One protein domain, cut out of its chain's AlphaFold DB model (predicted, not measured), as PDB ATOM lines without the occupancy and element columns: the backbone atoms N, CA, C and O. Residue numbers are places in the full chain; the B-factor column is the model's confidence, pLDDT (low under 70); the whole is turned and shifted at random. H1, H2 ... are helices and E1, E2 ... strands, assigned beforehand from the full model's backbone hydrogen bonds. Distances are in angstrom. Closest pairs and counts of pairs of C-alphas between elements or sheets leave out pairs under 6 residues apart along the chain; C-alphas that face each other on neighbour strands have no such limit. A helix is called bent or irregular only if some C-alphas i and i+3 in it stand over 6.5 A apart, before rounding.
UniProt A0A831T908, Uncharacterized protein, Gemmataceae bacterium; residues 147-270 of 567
ATOM      1  N   LEU A 147     257.306 239.210 265.906       96.94
ATOM      2  CA  LEU A 147     258.445 238.338 265.580       96.94
ATOM      3  C   LEU A 147     259.094 237.742 266.855       96.94
ATOM      4  O   LEU A 147     259.189 238.424 267.888       96.94
ATOM      5  N   PRO A 148     259.485 236.451 266.835       97.62
ATOM      6  CA  PRO A 148     260.175 235.805 267.948       97.62
ATOM      7  C   PRO A 148     261.442 236.565 268.373       97.62
ATOM      8  O   PRO A 148     262.186 237.057 267.538       97.62
ATOM      9  N   GLY A 149     261.674 236.677 269.686       96.81
ATOM     10  CA  GLY A 149     262.781 237.469 270.248       96.81
ATOM     11  C   GLY A 149     262.438 238.200 271.547       96.81
ATOM     12  O   GLY A 149     263.328 238.602 272.294       96.81
ATOM     13  N   GLY A 150     261.147 238.356 271.860       97.38
ATOM     14  CA  GLY A 150     260.659 238.932 273.111       97.38
ATOM     15  C   GLY A 150     260.407 237.870 274.181       97.38
ATOM     16  O   GLY A 150     259.413 237.147 274.095       97.38
ATOM     17  N   ILE A 151     261.245 237.827 275.219       97.19
ATOM     18  CA  ILE A 151     261.199 236.831 276.301       97.19
ATOM     19  C   ILE A 151     261.027 237.527 277.665       97.19
ATOM     20  O   ILE A 151     261.693 238.532 277.924       97.19
ATOM     21  N   PRO A 152     260.134 237.052 278.549       95.81
ATOM     22  CA  PRO A 152     259.983 237.610 279.891       95.81
ATOM     23  C   PRO A 152     261.162 237.289 280.813       95.81
ATOM     24  O   PRO A 152     261.831 236.273 280.665       95.81
ATOM     25  N   ILE A 153     261.372 238.136 281.816       94.75
ATOM     26  CA  ILE A 153     262.363 237.934 282.874       94.75
ATOM     27  C   ILE A 153     261.623 237.704 284.185       94.75
ATOM     28  O   ILE A 153     260.801 238.528 284.593       94.75
ATOM     29  N   PHE A 154     261.956 236.608 284.865       92.31
ATOM     30  CA  PHE A 154     261.387 236.266 286.163       92.31
ATOM     31  C   PHE A 154     262.421 236.373 287.279       92.31
ATOM     32  O   PHE A 154     263.595 236.063 287.101       92.31
ATOM     33  N   LYS A 155     261.962 236.749 288.470       90.94
ATOM     34  CA  LYS A 155     262.722 236.685 289.717       90.94
ATOM     35  C   LYS A 155     261.824 236.100 290.791       90.94
ATOM     36  O   LYS A 155     260.769 236.652 291.079       90.94
ATOM     37  N   GLN A 156     262.227 234.966 291.360       87.81
ATOM     38  CA  GLN A 156     261.447 234.246 292.378       87.81
ATOM     39  C   GLN A 156     260.004 233.947 291.912       87.81
ATOM     40  O   GLN A 156     259.050 234.062 292.675       87.81
ATOM     41  N   GLY A 157     259.841 233.600 290.630       84.69
ATOM     42  CA  GLY A 157     258.532 233.324 290.021       84.69
ATOM     43  C   GLY A 157     257.660 234.557 289.757       84.69
ATOM     44  O   GLY A 157     256.516 234.403 289.344       84.69
ATOM     45  N   GLN A 158     258.174 235.770 289.983       90.56
ATOM     46  CA  GLN A 158     257.495 237.021 289.649       90.56
ATOM     47  C   GLN A 158     258.063 237.604 288.360       90.56
ATOM     48  O   GLN A 158     259.281 237.626 288.180       90.56
ATOM     49  N   LEU A 159     257.198 238.080 287.471       91.94
ATOM     50  CA  LEU A 159     257.604 238.834 286.293       91.94
ATOM     51  C   LEU A 159     258.219 240.163 286.743       91.94
ATOM     52  O   LEU A 159     257.582 240.937 287.451       91.94
ATOM     53  N   VAL A 160     259.448 240.439 286.312       91.12
ATOM     54  CA  VAL A 160     260.168 241.681 286.655       91.12
ATOM     55  C   VAL A 160     260.619 242.475 285.432       91.12
ATOM     56  O   VAL A 160     261.181 243.557 285.571       91.12
ATOM     57  N   GLY A 161     260.383 241.957 284.228       91.88
ATOM     58  CA  GLY A 161     260.741 242.633 282.990       91.88
ATOM     59  C   GLY A 161     260.697 241.701 281.789       91.88
ATOM     60  O   GLY A 161     260.051 240.655 281.805       91.88
ATOM     61  N   GLY A 162     261.403 242.082 280.734       93.94
ATOM     62  CA  GLY A 162     261.552 241.269 279.537       93.94
ATOM     63  C   GLY A 162     262.734 241.742 278.708       93.94
ATOM     64  O   GLY A 162     263.040 242.932 278.687       93.94
ATOM     65  N   ILE A 163     263.363 240.807 278.009       94.31
ATOM     66  CA  ILE A 163     264.395 241.059 277.007       94.31
ATOM     67  C   ILE A 163     263.762 241.009 275.611       94.31
ATOM     68  O   ILE A 163     262.774 240.307 275.386       94.31
ATOM     69  N   GLY A 164     264.289 241.804 274.683       95.00
ATOM     70  CA  GLY A 164     263.921 241.769 273.272       95.00
ATOM     71  C   GLY A 164     265.180 241.753 272.422       95.00
ATOM     72  O   GLY A 164     266.027 242.624 272.596       95.00
ATOM     73  N   VAL A 165     265.289 240.779 271.527       95.62
ATOM     74  CA  VAL A 165     266.339 240.705 270.506       95.62
ATOM     75  C   VAL A 165     265.670 240.848 269.145       95.62
ATOM     76  O   VAL A 165     264.566 240.345 268.953       95.62
ATOM     77  N   PHE A 166     266.306 241.587 268.242       92.44
ATOM     78  CA  PHE A 166     265.813 241.861 266.897       92.44
ATOM     79  C   PHE A 166     267.008 242.095 265.974       92.44
ATOM     80  O   PHE A 166     267.933 242.815 266.360       92.44
ATOM     81  N   TYR A 167     266.985 241.520 264.773       91.00
ATOM     82  CA  TYR A 167     268.014 241.711 263.751       91.00
ATOM     83  C   TYR A 167     267.500 242.613 262.617       91.00
ATOM     84  O   TYR A 167     266.971 242.119 261.626       91.00
ATOM     85  N   PRO A 168     267.688 243.942 262.711       82.88
ATOM     86  CA  PRO A 168     267.173 244.895 261.722       82.88
ATOM     87  C   PRO A 168     267.866 244.863 260.352       82.88
ATOM     88  O   PRO A 168     267.450 245.608 259.467       82.88
ATOM     89  N   GLY A 169     268.957 244.105 260.204       85.50
ATOM     90  CA  GLY A 169     269.824 244.144 259.023       85.50
ATOM     91  C   GLY A 169     270.307 245.556 258.677       85.50
ATOM     92  O   GLY A 169     270.458 246.411 259.550       85.50
ATOM     93  N   GLU A 170     270.563 245.796 257.391       85.25
ATOM     94  CA  GLU A 170     271.017 247.103 256.889       85.25
ATOM     95  C   GLU A 170     269.858 248.090 256.660       85.25
ATOM     96  O   GLU A 170     270.072 249.301 256.645       85.25
ATOM     97  N   THR A 171     268.627 247.594 256.494       89.19
ATOM     98  CA  THR A 171     267.461 248.422 256.136       89.19
ATOM     99  C   THR A 171     266.693 248.962 257.344       89.19
ATOM    100  O   THR A 171     265.989 249.971 257.230       89.19
ATOM    101  N   GLY A 172     266.819 248.322 258.513       87.81
ATOM    102  CA  GLY A 172     266.048 248.671 259.710       87.81
ATOM    103  C   GLY A 172     264.669 248.005 259.795       87.81
ATOM    104  O   GLY A 172     263.910 248.293 260.736       87.81
ATOM    105  N   PHE A 173     264.326 247.159 258.820       94.12
ATOM    106  CA  PHE A 173     263.015 246.529 258.676       94.12
ATOM    107  C   PHE A 173     262.998 245.087 259.166       94.12
ATOM    108  O   PHE A 173     264.013 244.397 259.193       94.12
ATOM    109  N   ALA A 174     261.805 244.613 259.525       95.12
ATOM    110  CA  ALA A 174     261.621 243.259 260.034       95.12
ATOM    111  C   ALA A 174     261.811 242.169 258.959       95.12
ATOM    112  O   ALA A 174     262.045 241.009 259.289       95.12
ATOM    113  N   THR A 175     261.763 242.536 257.676       94.69
ATOM    114  CA  THR A 175     262.024 241.629 256.549       94.69
ATOM    115  C   THR A 175     263.456 241.101 256.518       94.69
ATOM    116  O   THR A 175     263.676 239.981 256.058       94.69
ATOM    117  N   GLU A 176     264.417 241.840 257.077       94.31
ATOM    118  CA  GLU A 176     265.815 241.400 257.196       94.31
ATOM    119  C   GLU A 176     265.979 240.174 258.094       94.31
ATOM    120  O   GLU A 176     266.964 239.443 257.971       94.31
ATOM    121  N   GLU A 177     265.003 239.893 258.964       95.31
ATOM    122  CA  GLU A 177     265.074 238.708 259.806       95.31
ATOM    123  C   GLU A 177     264.866 237.403 259.031       95.31
ATOM    124  O   GLU A 177     265.132 236.336 259.583       95.31
ATOM    125  N   ASN A 178     264.422 237.464 257.764       96.31
ATOM    126  CA  ASN A 178     264.184 236.290 256.921       96.31
ATOM    127  C   ASN A 178     263.384 235.209 257.675       96.31
ATOM    128  O   ASN A 178     263.777 234.046 257.751       96.31
ATOM    129  N   SER A 179     262.292 235.619 258.322       96.25
ATOM    130  CA  SER A 179     261.514 234.722 259.176       96.25
ATOM    131  C   SER A 179     260.766 233.677 258.348       96.25
ATOM    132  O   SER A 179     260.084 234.022 257.380       96.25
ATOM    133  N   ALA A 180     260.816 232.412 258.773       95.56
ATOM    134  CA  ALA A 180     259.995 231.338 258.215       95.56
ATOM    135  C   ALA A 180     258.498 231.490 258.546       95.56
ATOM    136  O   ALA A 180     257.675 230.725 258.048       95.56
ATOM    137  N   LEU A 181     258.143 232.460 259.399       95.31
ATOM    138  CA  LEU A 181     256.760 232.823 259.710       95.31
ATOM    139  C   LEU A 181     256.126 233.721 258.643       95.31
ATOM    140  O   LEU A 181     254.922 233.944 258.708       95.31
ATOM    141  N   ASN A 182     256.912 234.268 257.709       95.75
ATOM    142  CA  ASN A 182     256.350 235.030 256.602       95.75
ATOM    143  C   ASN A 182     255.616 234.107 255.618       95.75
ATOM    144  O   ASN A 182     256.033 232.970 255.383       95.75
ATOM    145  N   ASP A 183     254.586 234.639 254.966       94.38
ATOM    146  CA  ASP A 183     253.905 233.956 253.871       94.38
ATOM    147  C   ASP A 183     254.846 233.687 252.673       94.38
ATOM    148  O   ASP A 183     255.896 234.331 252.512       94.38
ATOM    149  N   PRO A 184     254.473 232.748 251.775       92.25
ATOM    150  CA  PRO A 184     255.287 232.385 250.621       92.25
ATOM    151  C   PRO A 184     255.749 233.589 249.786       92.25
ATOM    152  O   PRO A 184     254.951 234.432 249.368       92.25
ATOM    153  N   GLY A 185     257.054 233.618 249.495       92.88
ATOM    154  CA  GLY A 185     257.724 234.673 248.724       92.88
ATOM    155  C   GLY A 185     258.643 235.585 249.544       92.88
ATOM    156  O   GLY A 185     259.464 236.277 248.953       92.88
ATOM    157  N   PHE A 186     258.555 235.546 250.878       94.75
ATOM    158  CA  PHE A 186     259.353 236.393 251.781       94.75
ATOM    159  C   PHE A 186     260.402 235.639 252.604       94.75
ATOM    160  O   PHE A 186     261.233 236.264 253.257       94.75
ATOM    161  N   TYR A 187     260.372 234.306 252.572       96.12
ATOM    162  CA  TYR A 187     261.340 233.454 253.249       96.12
ATOM    163  C   TYR A 187     262.278 232.791 252.241       96.12
ATOM    164  O   TYR A 187     261.834 232.079 251.335       96.12
ATOM    165  N   ASP A 188     263.577 233.007 252.419       96.06
ATOM    166  CA  ASP A 188     264.640 232.320 251.698       96.06
ATOM    167  C   ASP A 188     265.241 231.230 252.607       96.06
ATOM    168  O   ASP A 188     265.998 231.553 253.529       96.06
ATOM    169  N   PRO A 189     264.955 229.936 252.358       95.25
ATOM    170  CA  PRO A 189     265.460 228.840 253.184       95.25
ATOM    171  C   PRO A 189     266.979 228.635 253.065       95.25
ATOM    172  O   PRO A 189     267.547 227.835 253.805       95.25
ATOM    173  N   THR A 190     267.652 229.318 252.130       94.88
ATOM    174  CA  THR A 190     269.119 229.289 252.009       94.88
ATOM    175  C   THR A 190     269.810 230.272 252.955       94.88
ATOM    176  O   THR A 190     271.015 230.162 253.192       94.88
ATOM    177  N   LYS A 191     269.049 231.213 253.524       92.12
ATOM    178  CA  LYS A 191     269.502 232.169 254.533       92.12
ATOM    179  C   LYS A 191     269.052 231.723 255.925       92.12
ATOM    180  O   LYS A 191     268.097 230.969 256.089       92.12
ATOM    181  N   LEU A 192     269.751 232.212 256.947       90.94
ATOM    182  CA  LEU A 192     269.363 231.972 258.337       90.94
ATOM    183  C   LEU A 192     268.028 232.657 258.643       90.94
ATOM    184  O   LEU A 192     267.812 233.795 258.231       90.94
ATOM    185  N   ASP A 193     267.166 231.975 259.396       95.50
ATOM    186  CA  ASP A 193     266.018 232.601 260.051       95.50
ATOM    187  C   ASP A 193     266.525 233.330 261.302       95.50
ATOM    188  O   ASP A 193     266.827 232.715 262.330       95.50
ATOM    189  N   ARG A 194     266.668 234.652 261.209       95.38
ATOM    190  CA  ARG A 194     267.178 235.471 262.313       95.38
ATOM    191  C   ARG A 194     266.141 235.683 263.405       95.38
ATOM    192  O   ARG A 194     266.535 235.982 264.526       95.38
ATOM    193  N   SER A 195     264.855 235.460 263.140       96.50
ATOM    194  CA  SER A 195     263.833 235.504 264.191       96.50
ATOM    195  C   SER A 195     263.974 234.315 265.157       96.50
ATOM    196  O   SER A 195     263.881 234.472 266.373       96.50
ATOM    197  N   MET A 196     264.326 233.129 264.643       96.88
ATOM    198  CA  MET A 196     264.724 231.975 265.467       96.88
ATOM    199  C   MET A 196     265.997 232.254 266.277       96.88
ATOM    200  O   MET A 196     266.093 231.887 267.449       96.88
ATOM    201  N   GLU A 197     266.978 232.923 265.670       95.56
ATOM    202  CA  GLU A 197     268.209 233.323 266.354       95.56
ATOM    203  C   GLU A 197     267.952 234.369 267.439       95.56
ATOM    204  O   GLU A 197     268.500 234.257 268.534       95.56
ATOM    205  N   ALA A 198     267.083 235.345 267.178       96.62
ATOM    206  CA  ALA A 198     266.698 236.367 268.141       96.62
ATOM    207  C   ALA A 198     266.047 235.733 269.367       96.62
ATOM    208  O   ALA A 198     266.427 236.019 270.505       96.62
ATOM    209  N   GLU A 199     265.114 234.810 269.142       97.69
ATOM    210  CA  GLU A 199     264.491 234.052 270.217       97.69
ATOM    211  C   GLU A 199     265.504 233.214 270.998       97.69
ATOM    212  O   GLU A 199     265.473 233.233 272.228       97.69
ATOM    213  N   TYR A 200     266.425 232.520 270.320       96.50
ATOM    214  CA  TYR A 200     267.444 231.711 270.989       96.50
ATOM    215  C   TYR A 200     268.373 232.570 271.851       96.50
ATOM    216  O   TYR A 200     268.617 232.224 273.006       96.50
ATOM    217  N   VAL A 201     268.851 233.707 271.337       94.56
ATOM    218  CA  VAL A 201     269.710 234.631 272.093       94.56
ATOM    219  C   VAL A 201     268.971 235.168 273.318       94.56
ATOM    220  O   VAL A 201     269.517 235.136 274.421       94.56
ATOM    221  N   ALA A 202     267.718 235.597 273.158       95.81
ATOM    222  CA  ALA A 202     266.890 236.070 274.265       95.81
ATOM    223  C   ALA A 202     266.653 234.973 275.321       95.81
ATOM    224  O   ALA A 202     266.796 235.220 276.517       95.81
ATOM    225  N   TYR A 203     266.335 233.754 274.878       95.56
ATOM    226  CA  TYR A 203     266.134 232.573 275.717       95.56
ATOM    227  C   TYR A 203     267.399 232.198 276.500       95.56
ATOM    228  O   TYR A 203     267.344 231.958 277.707       95.56
ATOM    229  N   ALA A 204     268.547 232.173 275.823       93.50
ATOM    230  CA  ALA A 204     269.838 231.848 276.410       93.50
ATOM    231  C   ALA A 204     270.268 232.900 277.439       93.50
ATOM    232  O   ALA A 204     270.685 232.541 278.541       93.50
ATOM    233  N   ALA A 205     270.092 234.187 277.124       92.12
ATOM    234  CA  ALA A 205     270.467 235.301 277.995       92.12
ATOM    235  C   ALA A 205     269.737 235.292 279.350       92.12
ATOM    236  O   ALA A 205     270.305 235.715 280.355       92.12
ATOM    237  N   VAL A 206     268.499 234.782 279.404       92.62
ATOM    238  CA  VAL A 206     267.731 234.662 280.659       92.62
ATOM    239  C   VAL A 206     267.938 233.321 281.383       92.62
ATOM    240  O   VAL A 206     267.257 233.047 282.369       92.62
ATOM    241  N   GLY A 207     268.884 232.490 280.927       92.31
ATOM    242  CA  GLY A 207     269.250 231.219 281.565       92.31
ATOM    243  C   GLY A 207     268.466 229.997 281.074       92.31
ATOM    244  O   GLY A 207     268.535 228.930 281.686       92.31
ATOM    245  N   GLY A 208     267.731 230.123 279.967       93.75
ATOM    246  CA  GLY A 208     266.916 229.050 279.406       93.75
ATOM    247  C   GLY A 208     265.748 228.642 280.304       93.75
ATOM    248  O   GLY A 208     265.289 229.409 281.150       93.75
ATOM    249  N   THR A 209     265.242 227.424 280.110       93.75
ATOM    250  CA  THR A 209     264.103 226.894 280.886       93.75
ATOM    251  C   THR A 209     264.539 225.882 281.930       93.75
ATOM    252  O   THR A 209     265.514 225.160 281.745       93.75
ATOM    253  N   GLN A 210     263.774 225.764 283.013       90.88
ATOM    254  CA  GLN A 210     264.009 224.755 284.041       90.88
ATOM    255  C   GLN A 210     262.717 224.026 284.419       90.88
ATOM    256  O   GLN A 210     261.633 224.607 284.465       90.88
ATOM    257  N   GLY A 211     262.852 222.737 284.737       89.00
ATOM    258  CA  GLY A 211     261.767 221.889 285.225       89.00
ATOM    259  C   GLY A 211     261.268 220.893 284.183       89.00
ATOM    260  O   GLY A 211     261.888 220.681 283.141       89.00
ATOM    261  N   ARG A 212     260.145 220.244 284.495       88.12
ATOM    262  CA  ARG A 212     259.487 219.274 283.618       88.12
ATOM    263  C   ARG A 212     257.973 219.341 283.799       88.12
ATOM    264  O   ARG A 212     257.503 219.406 284.931       88.12
ATOM    265  N   LEU A 213     257.226 219.268 282.700       83.31
ATOM    266  CA  LEU A 213     255.768 219.152 282.694       83.31
ATOM    267  C   LEU A 213     255.340 218.104 281.661       83.31
ATOM    268  O   LEU A 213     255.321 218.374 280.462       83.31
ATOM    269  N   GLY A 214     255.013 216.895 282.129       84.88
ATOM    270  CA  GLY A 214     254.761 215.752 281.247       84.88
ATOM    271  C   GLY A 214     255.980 215.458 280.365       84.88
ATOM    272  O   GLY A 214     257.067 215.164 280.879       84.88
ATOM    273  N   ASP A 215     255.792 215.589 279.053       82.94
ATOM    274  CA  ASP A 215     256.831 215.388 278.034       82.94
ATOM    275  C   ASP A 215     257.638 216.658 277.722       82.94
ATOM    276  O   ASP A 215     258.648 216.590 277.028       82.94
ATOM    277  N   VAL A 216     257.240 217.818 278.259       84.88
ATOM    278  CA  VAL A 216     257.997 219.068 278.111       84.88
ATOM    279  C   VAL A 216     259.133 219.080 279.130       84.88
ATOM    280  O   VAL A 216     258.890 219.128 280.340       84.88
ATOM    281  N   VAL A 217     260.375 219.045 278.649       90.31
ATOM    282  CA  VAL A 217     261.590 219.082 279.476       90.31
ATOM    283  C   VAL A 217     262.294 220.420 279.280       90.31
ATOM    284  O   VAL A 217     262.580 220.819 278.154       90.31
ATOM    285  N   GLY A 218     262.568 221.115 280.384       92.25
ATOM    286  CA  GLY A 218     263.301 222.372 280.364       92.25
ATOM    287  C   GLY A 218     264.782 222.148 280.084       92.25
ATOM    288  O   GLY A 218     265.381 221.201 280.598       92.25
ATOM    289  N   ILE A 219     265.367 223.031 279.283       94.88
ATOM    290  CA  ILE A 219     266.791 223.029 278.953       94.88
ATOM    291  C   ILE A 219     267.426 224.302 279.530       94.88
ATOM    292  O   ILE A 219     267.228 225.387 278.976       94.88
ATOM    293  N   PRO A 220     268.158 224.205 280.654       92.94
ATOM    294  CA  PRO A 220     268.796 225.370 281.244       92.94
ATOM    295  C   PRO A 220     270.024 225.763 280.424       92.94
ATOM    296  O   PRO A 220     270.762 224.908 279.930       92.94
ATOM    297  N   VAL A 221     270.277 227.063 280.341       90.94
ATOM    298  CA  VAL A 221     271.491 227.620 279.745       90.94
ATOM    299  C   VAL A 221     272.376 228.124 280.880       90.94
ATOM    300  O   VAL A 221     271.929 228.872 281.745       90.94
ATOM    301  N   GLN A 222     273.618 227.641 280.911       87.00
ATOM    302  CA  GLN A 222     274.597 227.978 281.945       87.00
ATOM    303  C   GLN A 222     275.456 229.161 281.475       87.00
ATOM    304  O   GLN A 222     274.944 230.186 281.042       87.00
ATOM    305  N   THR A 223     276.773 229.028 281.562       89.31
ATOM    306  CA  THR A 223     277.722 230.054 281.155       89.31
ATOM    307  C   THR A 223     277.742 230.240 279.636       89.31
ATOM    308  O   THR A 223     277.932 229.276 278.896       89.31
ATOM    309  N   ILE A 224     277.641 231.489 279.176       85.06
ATOM    310  CA  ILE A 224     277.801 231.876 277.768       85.06
ATOM    311  C   ILE A 224     279.131 232.614 277.637       85.06
ATOM    312  O   ILE A 224     279.317 233.664 278.241       85.06
ATOM    313  N   ALA A 225     280.081 232.060 276.879       82.88
ATOM    314  CA  ALA A 225     281.402 232.668 276.656       82.88
ATOM    315  C   ALA A 225     282.129 233.113 277.952       82.88
ATOM    316  O   ALA A 225     282.765 234.160 277.999       82.88
ATOM    317  N   GLY A 226     282.026 232.319 279.023       84.00
ATOM    318  CA  GLY A 226     282.616 232.636 280.333       84.00
ATOM    319  C   GLY A 226     281.750 233.520 281.244       84.00
ATOM    320  O   GLY A 226     282.047 233.614 282.431       84.00
ATOM    321  N   ILE A 227     280.655 234.098 280.738       83.00
ATOM    322  CA  ILE A 227     279.715 234.919 281.510       83.00
ATOM    323  C   ILE A 227     278.642 234.013 282.142       83.00
ATOM    324  O   ILE A 227     277.913 233.341 281.405       83.00
ATOM    325  N   PRO A 228     278.540 233.937 283.482       86.31
ATOM    326  CA  PRO A 228     277.521 233.131 284.148       86.31
ATOM    327  C   PRO A 228     276.121 233.767 284.034       86.31
ATOM    328  O   PRO A 228     276.013 234.972 283.792       86.31
ATOM    329  N   PRO A 229     275.042 232.996 284.274       85.00
ATOM    330  CA  PRO A 229     273.691 233.545 284.375       85.00
ATOM    331  C   PRO A 229     273.584 234.672 285.412       85.00
ATOM    332  O   PRO A 229     274.252 234.646 286.450       85.00
ATOM    333  N   CYS A 230     272.707 235.645 285.156       81.31
ATOM    334  CA  CYS A 230     272.519 236.791 286.043       81.31
ATOM    335  C   CYS A 230     272.010 236.351 287.433       81.31
ATOM    336  O   CYS A 230     270.945 235.725 287.526       81.31
ATOM    337  N   PRO A 231     272.720 236.685 288.530       82.88
ATOM    338  CA  PRO A 231     272.311 236.289 289.870       82.88
ATOM    339  C   PRO A 231     270.899 236.776 290.222       82.88
ATOM    340  O   PRO A 231     270.587 237.965 290.167       82.88
ATOM    341  N   GLY A 232     270.044 235.848 290.652       84.81
ATOM    342  CA  GLY A 232     268.689 236.150 291.112       84.81
ATOM    343  C   GLY A 232     267.627 236.241 290.013       84.81
ATOM    344  O   GLY A 232     266.454 236.358 290.363       84.81
ATOM    345  N   ILE A 233     267.989 236.139 288.730       88.25
ATOM    346  CA  ILE A 233     267.018 235.833 287.672       88.25
ATOM    347  C   ILE A 233     266.692 234.339 287.751       88.25
ATOM    348  O   ILE A 233     267.576 233.489 287.838       88.25
ATOM    349  N   SER A 234     265.403 234.021 287.792       87.06
ATOM    350  CA  SER A 234     264.917 232.648 287.735       87.06
ATOM    351  C   SER A 234     264.898 232.180 286.281       87.06
ATOM    352  O   SER A 234     264.400 232.928 285.437       87.06
ATOM    353  N   PRO A 235     265.358 230.950 285.983       85.81
ATOM    354  CA  PRO A 235     265.137 230.354 284.674       85.81
ATOM    355  C   PRO A 235     263.650 230.337 284.319       85.81
ATOM    356  O   PRO A 235     262.776 230.302 285.195       85.81
ATOM    357  N   LEU A 236     263.365 230.343 283.023       91.31
ATOM    358  CA  LEU A 236     262.008 230.354 282.502       91.31
ATOM    359  C   LEU A 236     261.257 229.084 282.938       91.31
ATOM    360  O   LEU A 236     261.794 227.973 282.823       91.31
ATOM    361  N   PRO A 237     260.006 229.204 283.412       88.00
ATOM    362  CA  PRO A 237     259.220 228.031 283.753       88.00
ATOM    363  C   PRO A 237     258.844 227.257 282.487       88.00
ATOM    364  O   PRO A 237     258.457 227.841 281.472       88.00
ATOM    365  N   VAL A 238     258.903 225.927 282.557       87.94
ATOM    366  CA  VAL A 238     258.259 225.083 281.545       87.94
ATOM    367  C   VAL A 238     256.739 225.175 281.667       87.94
ATOM    368  O   VAL A 238     256.190 225.278 282.767       87.94
ATOM    369  N   GLY A 239     256.043 225.110 280.538       84.88
ATOM    370  CA  GLY A 239     254.592 225.203 280.500       84.88
ATOM    371  C   GLY A 239     254.006 224.549 279.259       84.88
ATOM    372  O   GLY A 239     254.701 224.317 278.273       84.88
ATOM    373  N   ARG A 240     252.707 224.262 279.320       90.94
ATOM    374  CA  ARG A 240     251.892 223.857 278.178       90.94
ATOM    375  C   ARG A 240     250.579 224.613 278.260       90.94
ATOM    376  O   ARG A 240     249.831 224.425 279.215       90.94
ATOM    377  N   ILE A 241     250.317 225.454 277.268       91.00
ATOM    378  CA  ILE A 241     249.050 226.167 277.130       91.00
ATOM    379  C   ILE A 241     248.340 225.591 275.914       91.00
ATOM    380  O   ILE A 241     248.917 225.552 274.831       91.00
ATOM    381  N   ASP A 242     247.102 225.144 276.104       90.00
ATOM    382  CA  ASP A 242     246.237 224.695 275.019       90.00
ATOM    383  C   ASP A 242     245.108 225.715 274.835       90.00
ATOM    384  O   ASP A 242     244.261 225.890 275.715       90.00
ATOM    385  N   LEU A 243     245.085 226.379 273.682       89.25
ATOM    386  CA  LEU A 243     244.028 227.309 273.299       89.25
ATOM    387  C   LEU A 243     243.136 226.622 272.267       89.25
ATOM    388  O   LEU A 243     243.623 226.179 271.232       89.25
ATOM    389  N   VAL A 244     241.839 226.482 272.559       83.50
ATOM    390  CA  VAL A 244     240.865 225.777 271.691       83.50
ATOM    391  C   VAL A 244     241.336 224.382 271.218       83.50
ATOM    392  O   VAL A 244     241.002 223.919 270.134       83.50
ATOM    393  N   GLY A 245     242.091 223.678 272.068       86.44
ATOM    394  CA  GLY A 245     242.621 222.336 271.782       86.44
ATOM    395  C   GLY A 245     243.955 222.320 271.028       86.44
ATOM    396  O   GLY A 245     244.470 221.242 270.745       86.44
ATOM    397  N   ILE A 246     244.529 223.489 270.744       90.88
ATOM    398  CA  ILE A 246     245.803 223.653 270.044       90.88
ATOM    399  C   ILE A 246     246.880 224.026 271.056       90.88
ATOM    400  O   ILE A 246     246.759 225.034 271.755       90.88
ATOM    401  N   THR A 247     247.936 223.219 271.135       92.81
ATOM    402  CA  THR A 247     249.094 223.538 271.973       92.81
ATOM    403  C   THR A 247     249.843 224.725 271.383       92.81
ATOM    404  O   THR A 247     250.226 224.703 270.215       92.81
ATOM    405  N   LEU A 248     250.033 225.760 272.199       93.25
ATOM    406  CA  LEU A 248     250.720 226.982 271.807       93.25
ATOM    407  C   LEU A 248     252.238 226.827 271.841       93.25
ATOM    408  O   LEU A 248     252.791 226.162 272.721       93.25
ATOM    409  N   ASP A 249     252.900 227.548 270.943       94.25
ATOM    410  CA  ASP A 249     254.344 227.733 270.965       94.25
ATOM    411  C   ASP A 249     254.737 228.758 272.045       94.25
ATOM    412  O   ASP A 249     254.551 229.969 271.890       94.25
ATOM    413  N   LEU A 250     255.267 228.274 273.174       93.62
ATOM    414  CA  LEU A 250     255.791 229.142 274.242       93.62
ATOM    415  C   LEU A 250     257.226 229.587 273.962       93.62
ATOM    416  O   LEU A 250     257.527 230.777 274.017       93.62
ATOM    417  N   PHE A 251     258.091 228.627 273.641       95.06
ATOM    418  CA  PHE A 251     259.493 228.842 273.295       95.06
ATOM    419  C   PHE A 251     259.831 227.932 272.127       95.06
ATOM    420  O   PHE A 251     259.694 226.718 272.265       95.06
ATOM    421  N   GLY A 252     260.271 228.507 271.015       96.06
ATOM    422  CA  GLY A 252     260.525 227.786 269.773       96.06
ATOM    423  C   GLY A 252     259.266 227.197 269.121       96.06
ATOM    424  O   GLY A 252     258.205 227.125 269.743       96.06
ATOM    425  N   PRO A 253     259.371 226.771 267.854       95.06
ATOM    426  CA  PRO A 253     258.248 226.221 267.110       95.06
ATOM    427  C   PRO A 253     258.026 224.728 267.386       95.06
ATOM    428  O   PRO A 253     258.986 223.961 267.518       95.06
ATOM    429  N   GLY A 254     256.763 224.293 267.384       92.88
ATOM    430  CA  GLY A 254     256.395 222.869 267.429       92.88
ATOM    431  C   GLY A 254     255.749 222.414 268.740       92.88
ATOM    432  O   GLY A 254     255.914 221.264 269.159       92.88
ATOM    433  N   GLY A 255     255.031 223.306 269.418       92.25
ATOM    434  CA  GLY A 255     254.299 223.047 270.649       92.25
ATOM    435  C   GLY A 255     255.220 222.554 271.761       92.25
ATOM    436  O   GLY A 255     256.141 223.246 272.193       92.25
ATOM    437  N   THR A 256     254.999 221.324 272.226       91.25
ATOM    438  CA  THR A 256     255.794 220.725 273.309       91.25
ATOM    439  C   THR A 256     257.256 220.463 272.934       91.25
ATOM    440  O   THR A 256     258.090 220.362 273.833       91.25
ATOM    441  N   GLN A 257     257.582 220.380 271.638       93.25
ATOM    442  CA  GLN A 257     258.954 220.196 271.151       93.25
ATOM    443  C   GLN A 257     259.713 221.517 270.980       93.25
ATOM    444  O   GLN A 257     260.927 221.489 270.777       93.25
ATOM    445  N   GLY A 258     259.037 222.665 271.100       95.12
ATOM    446  CA  GLY A 258     259.602 223.971 270.758       95.12
ATOM    447  C   GLY A 258     260.921 224.285 271.458       95.12
ATOM    448  O   GLY A 258     261.870 224.719 270.808       95.12
ATOM    449  N   ILE A 259     261.033 223.967 272.754       96.00
ATOM    450  CA  ILE A 259     262.271 224.170 273.524       96.00
ATOM    451  C   ILE A 259     263.436 223.401 272.889       96.00
ATOM    452  O   ILE A 259     264.525 223.947 272.713       96.00
ATOM    453  N   GLN A 260     263.213 222.137 272.524       95.31
ATOM    454  CA  GLN A 260     264.246 221.307 271.918       95.31
ATOM    455  C   GLN A 260     264.593 221.786 270.507       95.31
ATOM    456  O   GLN A 260     265.777 221.827 270.168       95.31
ATOM    457  N   THR A 261     263.601 222.192 269.715       96.19
ATOM    458  CA  THR A 261     263.810 222.781 268.387       96.19
ATOM    459  C   THR A 261     264.662 224.047 268.471       96.19
ATOM    460  O   THR A 261     265.663 224.156 267.765       96.19
ATOM    461  N   LEU A 262     264.324 224.969 269.379       96.75
ATOM    462  CA  LEU A 262     265.031 226.238 269.562       96.75
ATOM    463  C   LEU A 262     266.482 226.033 270.003       96.75
ATOM    464  O   LEU A 262     267.396 226.635 269.446       96.75
ATOM    465  N   VAL A 263     266.710 225.158 270.985       95.25
ATOM    466  CA  VAL A 263     268.069 224.878 271.468       95.25
ATOM    467  C   VAL A 263     268.893 224.138 270.416       95.25
ATOM    468  O   VAL A 263     270.073 224.438 270.247       95.25
ATOM    469  N   SER A 264     268.293 223.197 269.683       95.00
ATOM    470  CA  SER A 264     268.988 222.484 268.601       95.00
ATOM    471  C   SER A 264     269.383 223.434 267.475       95.00
ATOM    472  O   SER A 264     270.506 223.351 266.985       95.00
ATOM    473  N   PHE A 265     268.494 224.369 267.119       95.00
ATOM    474  CA  PHE A 265     268.795 225.450 266.186       95.00
ATOM    475  C   PHE A 265     269.990 226.279 266.671       95.00
ATOM    476  O   PHE A 265     270.983 226.386 265.956       95.00
ATOM    477  N   GLY A 266     269.946 226.785 267.908       92.38
ATOM    478  CA  GLY A 266     271.024 227.605 268.466       92.38
ATOM    479  C   GLY A 266     272.374 226.886 268.535       92.38
ATOM    480  O   GLY A 266     273.397 227.447 268.150       92.38
ATOM    481  N   ASN A 267     272.384 225.610 268.932       90.75
ATOM    482  CA  ASN A 267     273.599 224.789 268.966       90.75
ATOM    483  C   ASN A 267     274.199 224.546 267.569       90.75
ATOM    484  O   ASN A 267     275.406 224.333 267.452       90.75
ATOM    485  N   ALA A 268     273.376 224.566 266.518       92.31
ATOM    486  CA  ALA A 268     273.815 224.356 265.142       92.31
ATOM    487  C   ALA A 268     274.412 225.613 264.485       92.31
ATOM    488  O   ALA A 268     275.124 225.478 263.491       92.31
ATOM    489  N   LEU A 269     274.171 226.817 265.028       87.44
ATOM    490  CA  LEU A 269     274.674 228.080 264.459       87.44
ATOM    491  C   LEU A 269     276.211 228.160 264.428       87.44
ATOM    492  O   LEU A 269     276.781 228.820 263.560       87.44
ATOM    493  N   GLY A 270     276.891 227.473 265.354       79.81
ATOM    494  CA  GLY A 270     278.344 227.551 265.503       79.81
ATOM    495  C   GLY A 270     278.830 228.943 265.933       79.81
ATOM    496  O   GLY A 270     278.055 229.802 266.349       79.81
TER     497      GLY A 270
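AT A GLANCE: This is residues 147 to 270 of the 567 residues of an uncharacterized protein of Gemmataceae bacterium (UniProt A0A831T908). Little regular structure: helix H2 is the core, between the E1-E2 hairpin and H3, which crosses it; short H1 sits near its start, among long loops. The 124 printed residues include E1, E2, H1, H2, H3 in order, one antiparallel sheet, class mixed, 43 residues in named elements. It is compact, radius of gyration of the C-alphas 14.9 A, spans 42 by 40 by 26 A.

IN THESE COORDINATES: Find C-alpha 150 at (260.659, 238.932, 273.111), where E1, residues 150 to 155, begins; E2 is 158 to 164, H1 174 to 177, H2 194 to 205, 16.0 A. Irregular H3, residues 255 to 268, 20.3 A, has C-alphas 256 and 259 7.3 A apart, and it ends at C-alpha 268 at (273.815, 224.356, 265.142).

HOW THE PARTS SIT: In the hairpin, N 151 and O 163 are 2.9 A apart. H2, residues 196 to 200 alone, touches H3, about perpendicular at 88 degrees; closest C-alphas Tyr 200 and Gly 266, 6.0 A. H1 and H2 only just touch, with 3 pairs of C-alphas within 8 A. Every O i to N i+4 pair in H2 is within hydrogen-bond range, 8 of 10 in H3.

THE WHOLE: The printed part has no cut; H1 to H2 and H2 to H3 are long links; no printed residue is under 70 in pLDDT.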